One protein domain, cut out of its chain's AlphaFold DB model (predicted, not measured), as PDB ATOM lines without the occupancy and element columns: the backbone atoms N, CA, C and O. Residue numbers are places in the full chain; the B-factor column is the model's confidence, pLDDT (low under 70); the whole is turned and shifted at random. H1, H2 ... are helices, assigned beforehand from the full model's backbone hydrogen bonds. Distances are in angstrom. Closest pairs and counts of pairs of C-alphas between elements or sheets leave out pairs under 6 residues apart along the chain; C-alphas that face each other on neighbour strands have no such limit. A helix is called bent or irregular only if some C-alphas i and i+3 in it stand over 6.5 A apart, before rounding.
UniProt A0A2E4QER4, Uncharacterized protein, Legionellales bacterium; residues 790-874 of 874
ATOM      1  N   ASP A 790     214.075 209.645 205.956       92.88
ATOM      2  CA  ASP A 790     212.804 210.228 206.398       92.88
ATOM      3  C   ASP A 790     212.924 211.741 206.640       92.88
ATOM      4  O   ASP A 790     211.968 212.489 206.425       92.88
ATOM      5  N   LEU A 791     214.103 212.203 207.077       92.31
ATOM      6  CA  LEU A 791     214.391 213.628 207.260       92.31
ATOM      7  C   LEU A 791     214.647 214.338 205.931       92.31
ATOM      8  O   LEU A 791     214.133 215.435 205.718       92.31
ATOM      9  N   ASP A 792     215.452 213.733 205.055       91.50
ATOM     10  CA  ASP A 792     215.697 214.250 203.712       91.50
ATOM     11  C   ASP A 792     216.008 213.123 202.715       91.50
ATOM     12  O   ASP A 792     217.121 212.592 202.629       91.50
ATOM     13  N   SER A 793     215.009 212.815 201.889       90.56
ATOM     14  CA  SER A 793     215.097 211.803 200.830       90.56
ATOM     15  C   SER A 793     216.169 212.099 199.770       90.56
ATOM     16  O   SER A 793     216.643 211.176 199.102       90.56
ATOM     17  N   HIS A 794     216.606 213.356 199.607       90.75
ATOM     18  CA  HIS A 794     217.637 213.697 198.625       90.75
ATOM     19  C   HIS A 794     219.015 213.139 199.000       90.75
ATOM     20  O   HIS A 794     219.817 212.853 198.105       90.75
ATOM     21  N   LEU A 795     219.274 212.904 200.292       91.38
ATOM     22  CA  LEU A 795     220.568 212.421 200.791       91.38
ATOM     23  C   LEU A 795     220.994 211.095 200.173       91.38
ATOM     24  O   LEU A 795     222.193 210.854 200.007       91.38
ATOM     25  N   VAL A 796     220.018 210.251 199.844       94.19
ATOM     26  CA  VAL A 796     220.206 208.902 199.301       94.19
ATOM     27  C   VAL A 796     221.000 208.917 197.994       94.19
ATOM     28  O   VAL A 796     221.752 207.985 197.718       94.19
ATOM     29  N   ASN A 797     220.869 209.996 197.220       93.44
ATOM     30  CA  ASN A 797     221.474 210.147 195.897       93.44
ATOM     31  C   ASN A 797     222.499 211.287 195.822       93.44
ATOM     32  O   ASN A 797     223.008 211.582 194.742       93.44
ATOM     33  N   CYS A 798     222.812 211.938 196.946       93.31
ATOM     34  CA  CYS A 798     223.862 212.949 196.990       93.31
ATOM     35  C   CYS A 798     225.211 212.314 196.659       93.31
ATOM     36  O   CYS A 798     225.531 211.251 197.174       93.31
ATOM     37  N   THR A 799     226.028 212.980 195.853       94.00
ATOM     38  CA  THR A 799     227.370 212.500 195.520       94.00
ATOM     39  C   THR A 799     228.439 213.236 196.312       94.00
ATOM     40  O   THR A 799     228.368 214.456 196.466       94.00
ATOM     41  N   ASN A 800     229.465 212.516 196.753       93.81
ATOM     42  CA  ASN A 800     230.672 213.113 197.317       93.81
ATOM     43  C   ASN A 800     231.581 213.740 196.234       93.81
ATOM     44  O   ASN A 800     231.287 213.675 195.041       93.81
ATOM     45  N   ASN A 801     232.728 214.307 196.627       94.81
ATOM     46  CA  ASN A 801     233.686 214.933 195.697       94.81
ATOM     47  C   ASN A 801     234.355 213.943 194.720       94.81
ATOM     48  O   ASN A 801     235.059 214.366 193.806       94.81
ATOM     49  N   LEU A 802     234.173 212.634 194.923       91.19
ATOM     50  CA  LEU A 802     234.573 211.574 193.994       91.19
ATOM     51  C   LEU A 802     233.414 211.145 193.079       91.19
ATOM     52  O   LEU A 802     233.529 210.132 192.395       91.19
ATOM     53  N   ASN A 803     232.307 211.895 193.073       92.25
ATOM     54  CA  ASN A 803     231.056 211.578 192.384       92.25
ATOM     55  C   ASN A 803     230.430 210.238 192.805       92.25
ATOM     56  O   ASN A 803     229.679 209.644 192.042       92.25
ATOM     57  N   GLN A 804     230.730 209.754 194.012       91.50
ATOM     58  CA  GLN A 804     230.154 208.520 194.545       91.50
ATOM     59  C   GLN A 804     228.927 208.855 195.381       91.50
ATOM     60  O   GLN A 804     229.009 209.750 196.217       91.50
ATOM     61  N   THR A 805     227.834 208.126 195.196       93.75
ATOM     62  CA  THR A 805     226.661 208.131 196.085       93.75
ATOM     63  C   THR A 805     226.926 207.296 197.345       93.75
ATOM     64  O   THR A 805     227.874 206.499 197.366       93.75
ATOM     65  N   PRO A 806     226.087 207.386 198.399       93.94
ATOM     66  CA  PRO A 806     226.149 206.461 199.524       93.94
ATOM     67  C   PRO A 806     226.126 205.004 199.069       93.94
ATOM     68  O   PRO A 806     226.883 204.190 199.591       93.94
ATOM     69  N   LEU A 807     225.315 204.690 198.056       92.25
ATOM     70  CA  LEU A 807     225.200 203.346 197.510       92.25
ATOM     71  C   LEU A 807     226.509 202.879 196.854       92.25
ATOM     72  O   LEU A 807     226.959 201.764 197.121       92.25
ATOM     73  N   ASP A 808     227.171 203.742 196.079       90.38
ATOM     74  CA  ASP A 808     228.478 203.432 195.480       90.38
ATOM     75  C   ASP A 808     229.551 203.191 196.554       90.38
ATOM     76  O   ASP A 808     230.409 202.317 196.407       90.38
ATOM     77  N   VAL A 809     229.488 203.926 197.671       90.31
ATOM     78  CA  VAL A 809     230.383 203.710 198.819       90.31
ATOM     79  C   VAL A 809     230.150 202.341 199.456       90.31
ATOM     80  O   VAL A 809     231.126 201.672 199.804       90.31
ATOM     81  N   VAL A 810     228.892 201.905 199.585       89.81
ATOM     82  CA  VAL A 810     228.576 200.564 200.097       89.81
ATOM     83  C   VAL A 810     229.137 199.482 199.173       89.81
ATOM     84  O   VAL A 810     229.805 198.561 199.648       89.81
ATOM     85  N   PHE A 811     228.939 199.616 197.859       85.19
ATOM     86  CA  PHE A 811     229.495 198.664 196.897       85.19
ATOM     87  C   PHE A 811     231.020 198.601 196.991       85.19
ATOM     88  O   PHE A 811     231.574 197.514 197.155       85.19
ATOM     89  N   ALA A 812     231.698 199.751 197.016       85.12
ATOM     90  CA  ALA A 812     233.151 199.813 197.167       85.12
ATOM     91  C   ALA A 812     233.657 199.158 198.469       85.12
ATOM     92  O   ALA A 812     234.760 198.609 198.493       85.12
ATOM     93  N   ALA A 813     232.862 199.189 199.544       83.38
ATOM     94  CA  ALA A 813     233.197 198.566 200.825       83.38
ATOM     95  C   ALA A 813     233.043 197.029 200.817       83.38
ATOM     96  O   ALA A 813     233.675 196.340 201.623       83.38
ATOM     97  N   GLY A 814     232.273 196.485 199.872       81.19
ATOM     98  CA  GLY A 814     232.159 195.055 199.603       81.19
ATOM     99  C   GLY A 814     230.977 194.364 200.284       81.19
ATOM    100  O   GLY A 814     230.059 194.987 200.812       81.19
ATOM    101  N   ARG A 815     230.984 193.026 200.247       75.25
ATOM    102  CA  ARG A 815     229.817 192.196 200.600       75.25
ATOM    103  C   ARG A 815     229.303 192.351 202.017       75.25
ATOM    104  O   ARG A 815     228.116 192.163 202.249       75.25
ATOM    105  N   ASP A 816     230.181 192.683 202.950       82.25
ATOM    106  CA  ASP A 816     229.816 192.792 204.358       82.25
ATOM    107  C   ASP A 816     228.789 193.899 204.630       82.25
ATOM    108  O   ASP A 816     228.225 193.961 205.722       82.25
ATOM    109  N   PHE A 817     228.536 194.755 203.638       86.50
ATOM    110  CA  PHE A 817     227.570 195.834 203.710       86.50
ATOM    111  C   PHE A 817     226.294 195.570 202.898       86.50
ATOM    112  O   PHE A 817     225.549 196.488 202.559       86.50
ATOM    113  N   PHE A 818     226.023 194.303 202.577       85.69
ATOM    114  CA  PHE A 818     224.869 193.903 201.776       85.69
ATOM    115  C   PHE A 818     223.534 194.438 202.321       85.69
ATOM    116  O   PHE A 818     222.684 194.891 201.560       85.69
ATOM    117  N   GLN A 819     223.350 194.440 203.642       88.88
ATOM    118  CA  GLN A 819     222.117 194.953 204.237       88.88
ATOM    119  C   GLN A 819     221.992 196.481 204.081       88.88
ATOM    120  O   GLN A 819     220.897 196.970 203.817       88.88
ATOM    121  N   GLN A 820     223.099 197.233 204.162       90.12
ATOM    122  CA  GLN A 820     223.113 198.664 203.838       90.12
ATOM    123  C   GLN A 820     222.788 198.903 202.355       90.12
ATOM    124  O   GLN A 820     222.064 199.850 202.058       90.12
ATOM    125  N   CYS A 821     223.274 198.049 201.436       89.38
ATOM    126  CA  CYS A 821     222.917 198.132 200.011       89.38
ATOM    127  C   CYS A 821     221.402 198.047 199.838       89.38
ATOM    128  O   CYS A 821     220.809 198.946 199.253       89.38
ATOM    129  N   ILE A 822     220.781 196.987 200.368       89.06
ATOM    130  CA  ILE A 822     219.331 196.781 200.261       89.06
ATOM    131  C   ILE A 822     218.582 197.973 200.844       89.06
ATOM    132  O   ILE A 822     217.685 198.502 200.198       89.06
ATOM    133  N   LYS A 823     219.002 198.458 202.013       91.44
ATOM    134  CA  LYS A 823     218.306 199.555 202.676       91.44
ATOM    135  C   LYS A 823     218.382 200.874 201.916       91.44
ATOM    136  O   LYS A 823     217.401 201.608 201.861       91.44
ATOM    137  N   LEU A 824     219.530 201.181 201.316       91.25
ATOM    138  CA  LEU A 824     219.666 202.362 200.462       91.25
ATOM    139  C   LEU A 824     218.838 202.226 199.180       91.25
ATOM    140  O   LEU A 824     218.246 203.208 198.750       91.25
ATOM    141  N   LEU A 825     218.762 201.028 198.598       90.25
ATOM    142  CA  LEU A 825     217.932 200.755 197.420       90.25
ATOM    143  C   LEU A 825     216.436 200.902 197.724       90.25
ATOM    144  O   LEU A 825     215.735 201.586 196.984       90.25
ATOM    145  N   GLU A 826     215.969 200.346 198.845       90.56
ATOM    146  CA  GLU A 826     214.589 200.507 199.331       90.56
ATOM    147  C   GLU A 826     214.219 201.986 199.535       90.56
ATOM    148  O   GLU A 826     213.088 202.382 199.265       90.56
ATOM    149  N   ASN A 827     215.186 202.813 199.944       92.25
ATOM    150  CA  ASN A 827     215.026 204.260 200.110       92.25
ATOM    151  C   ASN A 827     215.242 205.068 198.806       92.25
ATOM    152  O   ASN A 827     215.341 206.294 198.844       92.25
ATOM    153  N   GLY A 828     215.307 204.419 197.636       90.12
ATOM    154  CA  GLY A 828     215.410 205.094 196.331       90.12
ATOM    155  C   GLY A 828     216.839 205.400 195.866       90.12
ATOM    156  O   GLY A 828     217.052 206.334 195.081       90.12
ATOM    157  N   GLY A 829     217.818 204.636 196.353       89.25
ATOM    158  CA  GLY A 829     219.224 204.682 195.946       89.25
ATOM    159  C   GLY A 829     219.418 204.372 194.472       89.25
ATOM    160  O   GLY A 829     219.083 203.287 194.006       89.25
ATOM    161  N   LYS A 830     220.008 205.316 193.743       85.25
ATOM    162  CA  LYS A 830     220.408 205.157 192.346       85.25
ATOM    163  C   LYS A 830     221.889 204.808 192.289       85.25
ATOM    164  O   LYS A 830     222.713 205.500 192.882       85.25
ATOM    165  N   LEU A 831     222.238 203.772 191.528       72.56
ATOM    166  CA  LEU A 831     223.631 203.553 191.135       72.56
ATOM    167  C   LEU A 831     224.058 204.693 190.204       72.56
ATOM    168  O   LEU A 831     223.446 204.881 189.151       72.56
ATOM    169  N   SER A 832     225.101 205.442 190.571       68.31
ATOM    170  CA  SER A 832     225.572 206.565 189.744       68.31
ATOM    171  C   SER A 832     226.413 206.108 188.555       68.31
ATOM    172  O   SER A 832     226.419 206.755 187.508       68.31
ATOM    173  N   VAL A 833     227.077 204.959 188.683       54.81
ATOM    174  CA  VAL A 833     227.816 204.324 187.598       54.81
ATOM    175  C   VAL A 833     227.521 202.840 187.664       54.81
ATOM    176  O   VAL A 833     228.070 202.100 188.477       54.81
ATOM    177  N   PHE A 834     226.618 202.406 186.794       53.25
ATOM    178  CA  PHE A 834     226.416 201.001 186.514       53.25
ATOM    179  C   PHE A 834     227.689 200.491 185.824       53.25
ATOM    180  O   PHE A 834     227.762 200.483 184.601       53.25
ATOM    181  N   ASP A 835     228.727 200.139 186.586       54.66
ATOM    182  CA  ASP A 835     229.786 199.272 186.082       54.66
ATOM    183  C   ASP A 835     229.337 197.828 186.349       54.66
ATOM    184  O   ASP A 835     229.492 197.319 187.469       54.66
ATOM    185  N   PRO A 836     228.744 197.139 185.352       51.59
ATOM    186  CA  PRO A 836     228.248 195.778 185.526       51.59
ATOM    187  C   PRO A 836     229.373 194.830 185.945       51.59
ATOM    188  O   PRO A 836     229.114 193.780 186.536       51.59
ATOM    189  N   TYR A 837     230.630 195.182 185.651       53.44
ATOM    190  CA  TYR A 837     231.788 194.396 186.042       53.44
ATOM    191  C   TYR A 837     232.040 194.450 187.546       53.44
ATOM    192  O   TYR A 837     232.439 193.432 188.108       53.44
ATOM    193  N   GLN A 838     231.751 195.566 188.218       55.56
ATOM    194  CA  GLN A 838     231.895 195.661 189.672       55.56
ATOM    195  C   GLN A 838     230.855 194.781 190.365       55.56
ATOM    196  O   GLN A 838     231.228 193.906 191.145       55.56
ATOM    197  N   LEU A 839     229.578 194.887 189.980       58.53
ATOM    198  CA  LEU A 839     228.519 193.995 190.476       58.53
ATOM    199  C   LEU A 839     228.826 192.511 190.211       58.53
ATOM    200  O   LEU A 839     228.602 191.682 191.088       58.53
ATOM    201  N   ARG A 840     229.407 192.170 189.049       55.84
ATOM    202  CA  ARG A 840     229.855 190.796 188.735       55.84
ATOM    203  C   ARG A 840     231.037 190.324 189.586       55.84
ATOM    204  O   ARG A 840     231.149 189.125 189.849       55.84
ATOM    205  N   GLN A 841     231.935 191.223 189.990       56.34
ATOM    206  CA  GLN A 841     233.056 190.887 190.875       56.34
ATOM    207  C   GLN A 841     232.586 190.614 192.309       56.34
ATOM    208  O   GLN A 841     233.156 189.754 192.996       56.34
ATOM    209  N   TYR A 842     231.507 191.263 192.752       61.69
ATOM    210  CA  TYR A 842     230.861 190.937 194.017       61.69
ATOM    211  C   TYR A 842     230.076 189.628 193.872       61.69
ATOM    212  O   TYR A 842     228.952 189.576 193.391       61.69
ATOM    213  N   ARG A 843     230.699 188.523 194.288       61.41
ATOM    214  CA  ARG A 843     230.170 187.147 194.189       61.41
ATOM    215  C   ARG A 843     228.888 186.865 195.026       61.41
ATOM    216  O   ARG A 843     228.827 185.802 195.633       61.41
ATOM    217  N   TYR A 844     227.914 187.768 195.155       70.38
ATOM    218  CA  TYR A 844     226.717 187.580 195.995       70.38
ATOM    219  C   TYR A 844     226.083 186.186 195.831       70.38
ATOM    220  O   TYR A 844     226.029 185.633 194.731       70.38
ATOM    221  N   SER A 845     225.666 185.592 196.948       76.88
ATOM    222  CA  SER A 845     224.927 184.327 196.969       76.88
ATOM    223  C   SER A 845     223.601 184.465 196.215       76.88
ATOM    224  O   SER A 845     223.059 185.560 196.100       76.88
ATOM    225  N   GLU A 846     223.038 183.357 195.736       74.50
ATOM    226  CA  GLU A 846     221.750 183.379 195.021       74.50
ATOM    227  C   GLU A 846     220.615 184.001 195.851       74.50
ATOM    228  O   GLU A 846     219.756 184.704 195.315       74.50
ATOM    229  N   SER A 847     220.643 183.842 197.180       79.56
ATOM    230  CA  SER A 847     219.678 184.514 198.058       79.56
ATOM    231  C   SER A 847     219.884 186.028 198.113       79.56
ATOM    232  O   SER A 847     218.907 186.769 198.143       79.56
ATOM    233  N   GLU A 848     221.136 186.494 198.125       80.00
ATOM    234  CA  GLU A 848     221.482 187.923 198.122       80.00
ATOM    235  C   GLU A 848     221.122 188.565 196.776       80.00
ATOM    236  O   GLU A 848     220.508 189.628 196.742       80.00
ATOM    237  N   LYS A 849     221.405 187.886 195.660       71.62
ATOM    238  CA  LYS A 849     220.954 188.318 194.330       71.62
ATOM    239  C   LYS A 849     219.433 188.426 194.260       71.62
ATOM    240  O   LYS A 849     218.920 189.442 193.809       71.62
ATOM    241  N   SER A 850     218.718 187.421 194.770       76.81
ATOM    242  CA  SER A 850     217.250 187.434 194.828       76.81
ATOM    243  C   SER A 850     216.712 188.590 195.678       76.81
ATOM    244  O   SER A 850     215.665 189.149 195.372       76.81
ATOM    245  N   GLN A 851     217.400 188.961 196.762       77.56
ATOM    246  CA  GLN A 851     217.016 190.105 197.596       77.56
ATOM    247  C   GLN A 851     217.309 191.443 196.905       77.56
ATOM    248  O   GLN A 851     216.456 192.325 196.943       77.56
ATOM    249  N   LEU A 852     218.450 191.577 196.219       75.38
ATOM    250  CA  LEU A 852     218.754 192.749 195.387       75.38
ATOM    251  C   LEU A 852     217.726 192.928 194.267       75.38
ATOM    252  O   LEU A 852     217.242 194.035 194.062       75.38
ATOM    253  N   ALA A 853     217.356 191.836 193.596       71.25
ATOM    254  CA  ALA A 853     216.335 191.815 192.553       71.25
ATOM    255  C   ALA A 853     214.952 192.252 193.070       71.25
ATOM    256  O   ALA A 853     214.238 192.980 192.394       71.25
ATOM    257  N   ARG A 854     214.584 191.880 194.305       76.62
ATOM    258  CA  ARG A 854     213.344 192.377 194.929       76.62
ATOM    259  C   ARG A 854     213.409 193.859 195.280       76.62
ATOM    260  O   ARG A 854     212.402 194.544 195.144       76.62
ATOM    261  N   ALA A 855     214.555 194.327 195.773       68.38
ATOM    262  CA  ALA A 855     214.739 195.729 196.140       68.38
ATOM    263  C   ALA A 855     214.742 196.640 194.903       68.38
ATOM    264  O   ALA A 855     214.311 197.786 194.979       68.38
ATOM    265  N   VAL A 856     215.195 196.123 193.760       69.12
ATOM    266  CA  VAL A 856     215.208 196.832 192.482       69.12
ATOM    267  C   VAL A 856     214.781 195.860 191.378       69.12
ATOM    268  O   VAL A 856     215.614 195.111 190.867       69.12
ATOM    269  N   PRO A 857     213.506 195.876 190.958       65.44
ATOM    270  CA  PRO A 857     213.020 195.015 189.876       65.44
ATOM    271  C   PRO A 857     213.799 195.204 188.563       65.44
ATOM    272  O   PRO A 857     214.016 194.260 187.809       65.44
ATOM    273  N   GLU A 858     214.306 196.416 188.323       61.12
ATOM    274  CA  GLU A 858     215.158 196.759 187.175       61.12
ATOM    275  C   GLU A 858     216.510 196.014 187.208       61.12
ATOM    276  O   GLU A 858     217.077 195.695 186.164       61.12
ATOM    277  N   LEU A 859     217.014 195.668 188.403       61.97
ATOM    278  CA  LEU A 859     218.187 194.809 188.571       61.97
ATOM    279  C   LEU A 859     217.856 193.355 188.237       61.97
ATOM    280  O   LEU A 859     218.754 192.647 187.810       61.97
ATOM    281  N   GLU A 860     216.615 192.892 188.401       57.81
ATOM    282  CA  GLU A 860     216.221 191.528 188.033       57.81
ATOM    283  C   GLU A 860     216.260 191.344 186.514       57.81
ATOM    284  O   GLU A 860     216.924 190.430 186.024       57.81
ATOM    285  N   GLU A 861     215.648 192.262 185.761       58.25
ATOM    286  CA  GLU A 861     215.689 192.253 184.293       58.25
ATOM    287  C   GLU A 861     217.137 192.359 183.782       58.25
ATOM    288  O   GLU A 861     217.545 191.599 182.902       58.25
ATOM    289  N   PHE A 862     217.957 193.193 184.430       56.00
ATOM    290  CA  PHE A 862     219.362 193.384 184.078       56.00
ATOM    291  C   PHE A 862     220.282 192.212 184.478       56.00
ATOM    292  O   PHE A 862     221.177 191.832 183.717       56.00
ATOM    293  N   LEU A 863     220.100 191.613 185.662       58.38
ATOM    294  CA  LEU A 863     220.841 190.422 186.106       58.38
ATOM    295  C   LEU A 863     220.502 189.233 185.203       58.38
ATOM    296  O   LEU A 863     221.406 188.512 184.774       58.38
ATOM    297  N   VAL A 864     219.224 189.085 184.845       59.94
ATOM    298  CA  VAL A 864     218.738 188.073 183.902       59.94
ATOM    299  C   VAL A 864     219.289 188.315 182.492       59.94
ATOM    300  O   VAL A 864     219.720 187.363 181.841       59.94
ATOM    301  N   GLU A 865     219.334 189.558 182.006       56.00
ATOM    302  CA  GLU A 865     219.943 189.903 180.713       56.00
ATOM    303  C   GLU A 865     221.460 189.635 180.706       56.00
ATOM    304  O   GLU A 865     222.007 189.092 179.739       56.00
ATOM    305  N   CYS A 866     222.139 189.909 181.823       52.22
ATOM    306  CA  CYS A 866     223.554 189.600 182.017       52.22
ATOM    307  C   CYS A 866     223.862 188.098 182.050       52.22
ATOM    308  O   CYS A 866     224.931 187.701 181.579       52.22
ATOM    309  N   GLU A 867     222.971 187.274 182.606       56.28
ATOM    310  CA  GLU A 867     223.114 185.811 182.628       56.28
ATOM    311  C   GLU A 867     222.764 185.174 181.274       56.28
ATOM    312  O   GLU A 867     223.417 184.216 180.855       56.28
ATOM    313  N   LYS A 868     221.792 185.741 180.547       53.44
ATOM    314  CA  LYS A 868     221.362 185.265 179.220       53.44
ATOM    315  C   LYS A 868     222.352 185.565 178.095       53.44
ATOM    316  O   LYS A 868     222.275 184.909 177.058       53.44
ATOM    317  N   ASN A 869     223.272 186.515 178.275       45.25
ATOM    318  CA  ASN A 869     224.203 186.934 177.225       45.25
ATOM    319  C   ASN A 869     225.676 186.615 177.572       45.25
ATOM    320  O   ASN A 869     226.468 187.508 177.894       45.25
ATOM    321  N   PRO A 870     226.094 185.334 177.488       47.91
ATOM    322  CA  PRO A 870     227.466 184.913 177.769       47.91
ATOM    323  C   PRO A 870     228.488 185.402 176.727       47.91
ATOM    324  O   PRO A 870     229.682 185.201 176.932       47.91
ATOM    325  N   ILE A 871     228.055 186.028 175.625       43.28
ATOM    326  CA  ILE A 871     228.919 186.449 174.508       43.28
ATOM    327  C   ILE A 871     229.774 187.679 174.853       43.28
ATOM    328  O   ILE A 871     230.877 187.793 174.335       43.28
ATOM    329  N   ASN A 872     229.387 188.492 175.843       40.59
ATOM    330  CA  ASN A 872     230.262 189.534 176.412       40.59
ATOM    331  C   ASN A 872     231.378 188.963 177.332       40.59
ATOM    332  O   ASN A 872     231.920 189.688 178.169       40.59
ATOM    333  N   ARG A 873     231.675 187.650 177.259       38.34
ATOM    334  CA  ARG A 873     232.859 187.008 177.877       38.34
ATOM    335  C   ARG A 873     234.119 187.079 177.006       38.34
ATOM    336  O   ARG A 873     235.197 186.839 177.547       38.34
ATOM    337  N   LEU A 874     233.979 187.317 175.702       26.02
ATOM    338  CA  LEU A 874     235.081 187.609 174.777       26.02
ATOM    339  C   LEU A 874     235.255 189.122 174.673       26.02
ATOM    340  O   LEU A 874     236.422 189.543 174.513       26.02
TER     341      LEU A 874
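What this domain is: This is residues 790 to 874 of the 874 residues of an uncharacterized protein of Legionellales bacterium (UniProt A0A2E4QER4). Start at H3: H2 and H3 form a helical hairpin, H5 runs along the other side of H3, and the chain then turns a corner into H6, with short H4 between H6 and H2 completing a loose ring of five helices. H1 sits at one end of the long axis beside the first residue of H2, and residues 867 to 874, with H7, stick out at the other end. The printed part has 85 residues with seven named helices, H1 to H7 in chain order, and no named strand: its class is all helix. The whole is compact, with a radius of gyration of the C-alphas of 13.3 A, yet elongated in outline, spanning 43 by 26 by 22 A.

Where its parts are: Find C-alpha 815 at (229.817, 192.196, 200.600); from there H3 runs 17.4 A to residue 826. H3 is irregular: C-alphas 816 and 819 are 8.0 A apart. Before it come H1, residues 793 to 797, 8.2 A, beginning at (215.097, 211.803, 200.830), and H2, residues 806 to 813, 10.7 A. After it look for H4, residues 836 to 841, 8.7 A; H5, residues 846 to 855, 14.2 A; H6, residues 857 to 868, 16.7 A; and H7, residues 870 to 873, 5.8 A, ending at (232.859, 187.008, 177.877).

How they stand to each other: H2 and H3 touch as a hairpin, opposite ways at a shallow tilt of 14 degrees; their closest C-alphas, Val 810 and Phe 817, are 6.0 A apart. H3 touches H5, the same way at a shallow tilt of 24 degrees, closest at C-alphas Glu 826 and Ala 855, 5.7 A. H5 and H6 touch only at the corner, closest at C-alphas Ala 853 and Glu 860, 4.5 A; H6 uses residues 859 to 863 alone. H4 and H6 are near each other. H2 and H4 are close but not clearly touching, with C-alphas Phe 811 and Leu 839 closest at 8.0 A. H1 touches H2, closest at C-alphas Val 796 and Pro 806, 6.4 A. H6 and H7 meet only through their link. In H2, H4, H5 and H6 every O i to N i+4 pair is within hydrogen-bond range; H3 has 6 of 8, H1 has 0 of 1 but 1 of 2 O i to N i+3 pairs, and H7 is too short for an O i to N i+4 pair.

The domain as a whole: The farthest C-alphas, Leu 791 and Leu 874, are 46.5 A apart. The printed part has no cut, and no link is long. Look for low confidence, pLDDT under 70, at residues 832 to 843 and 855 to 874.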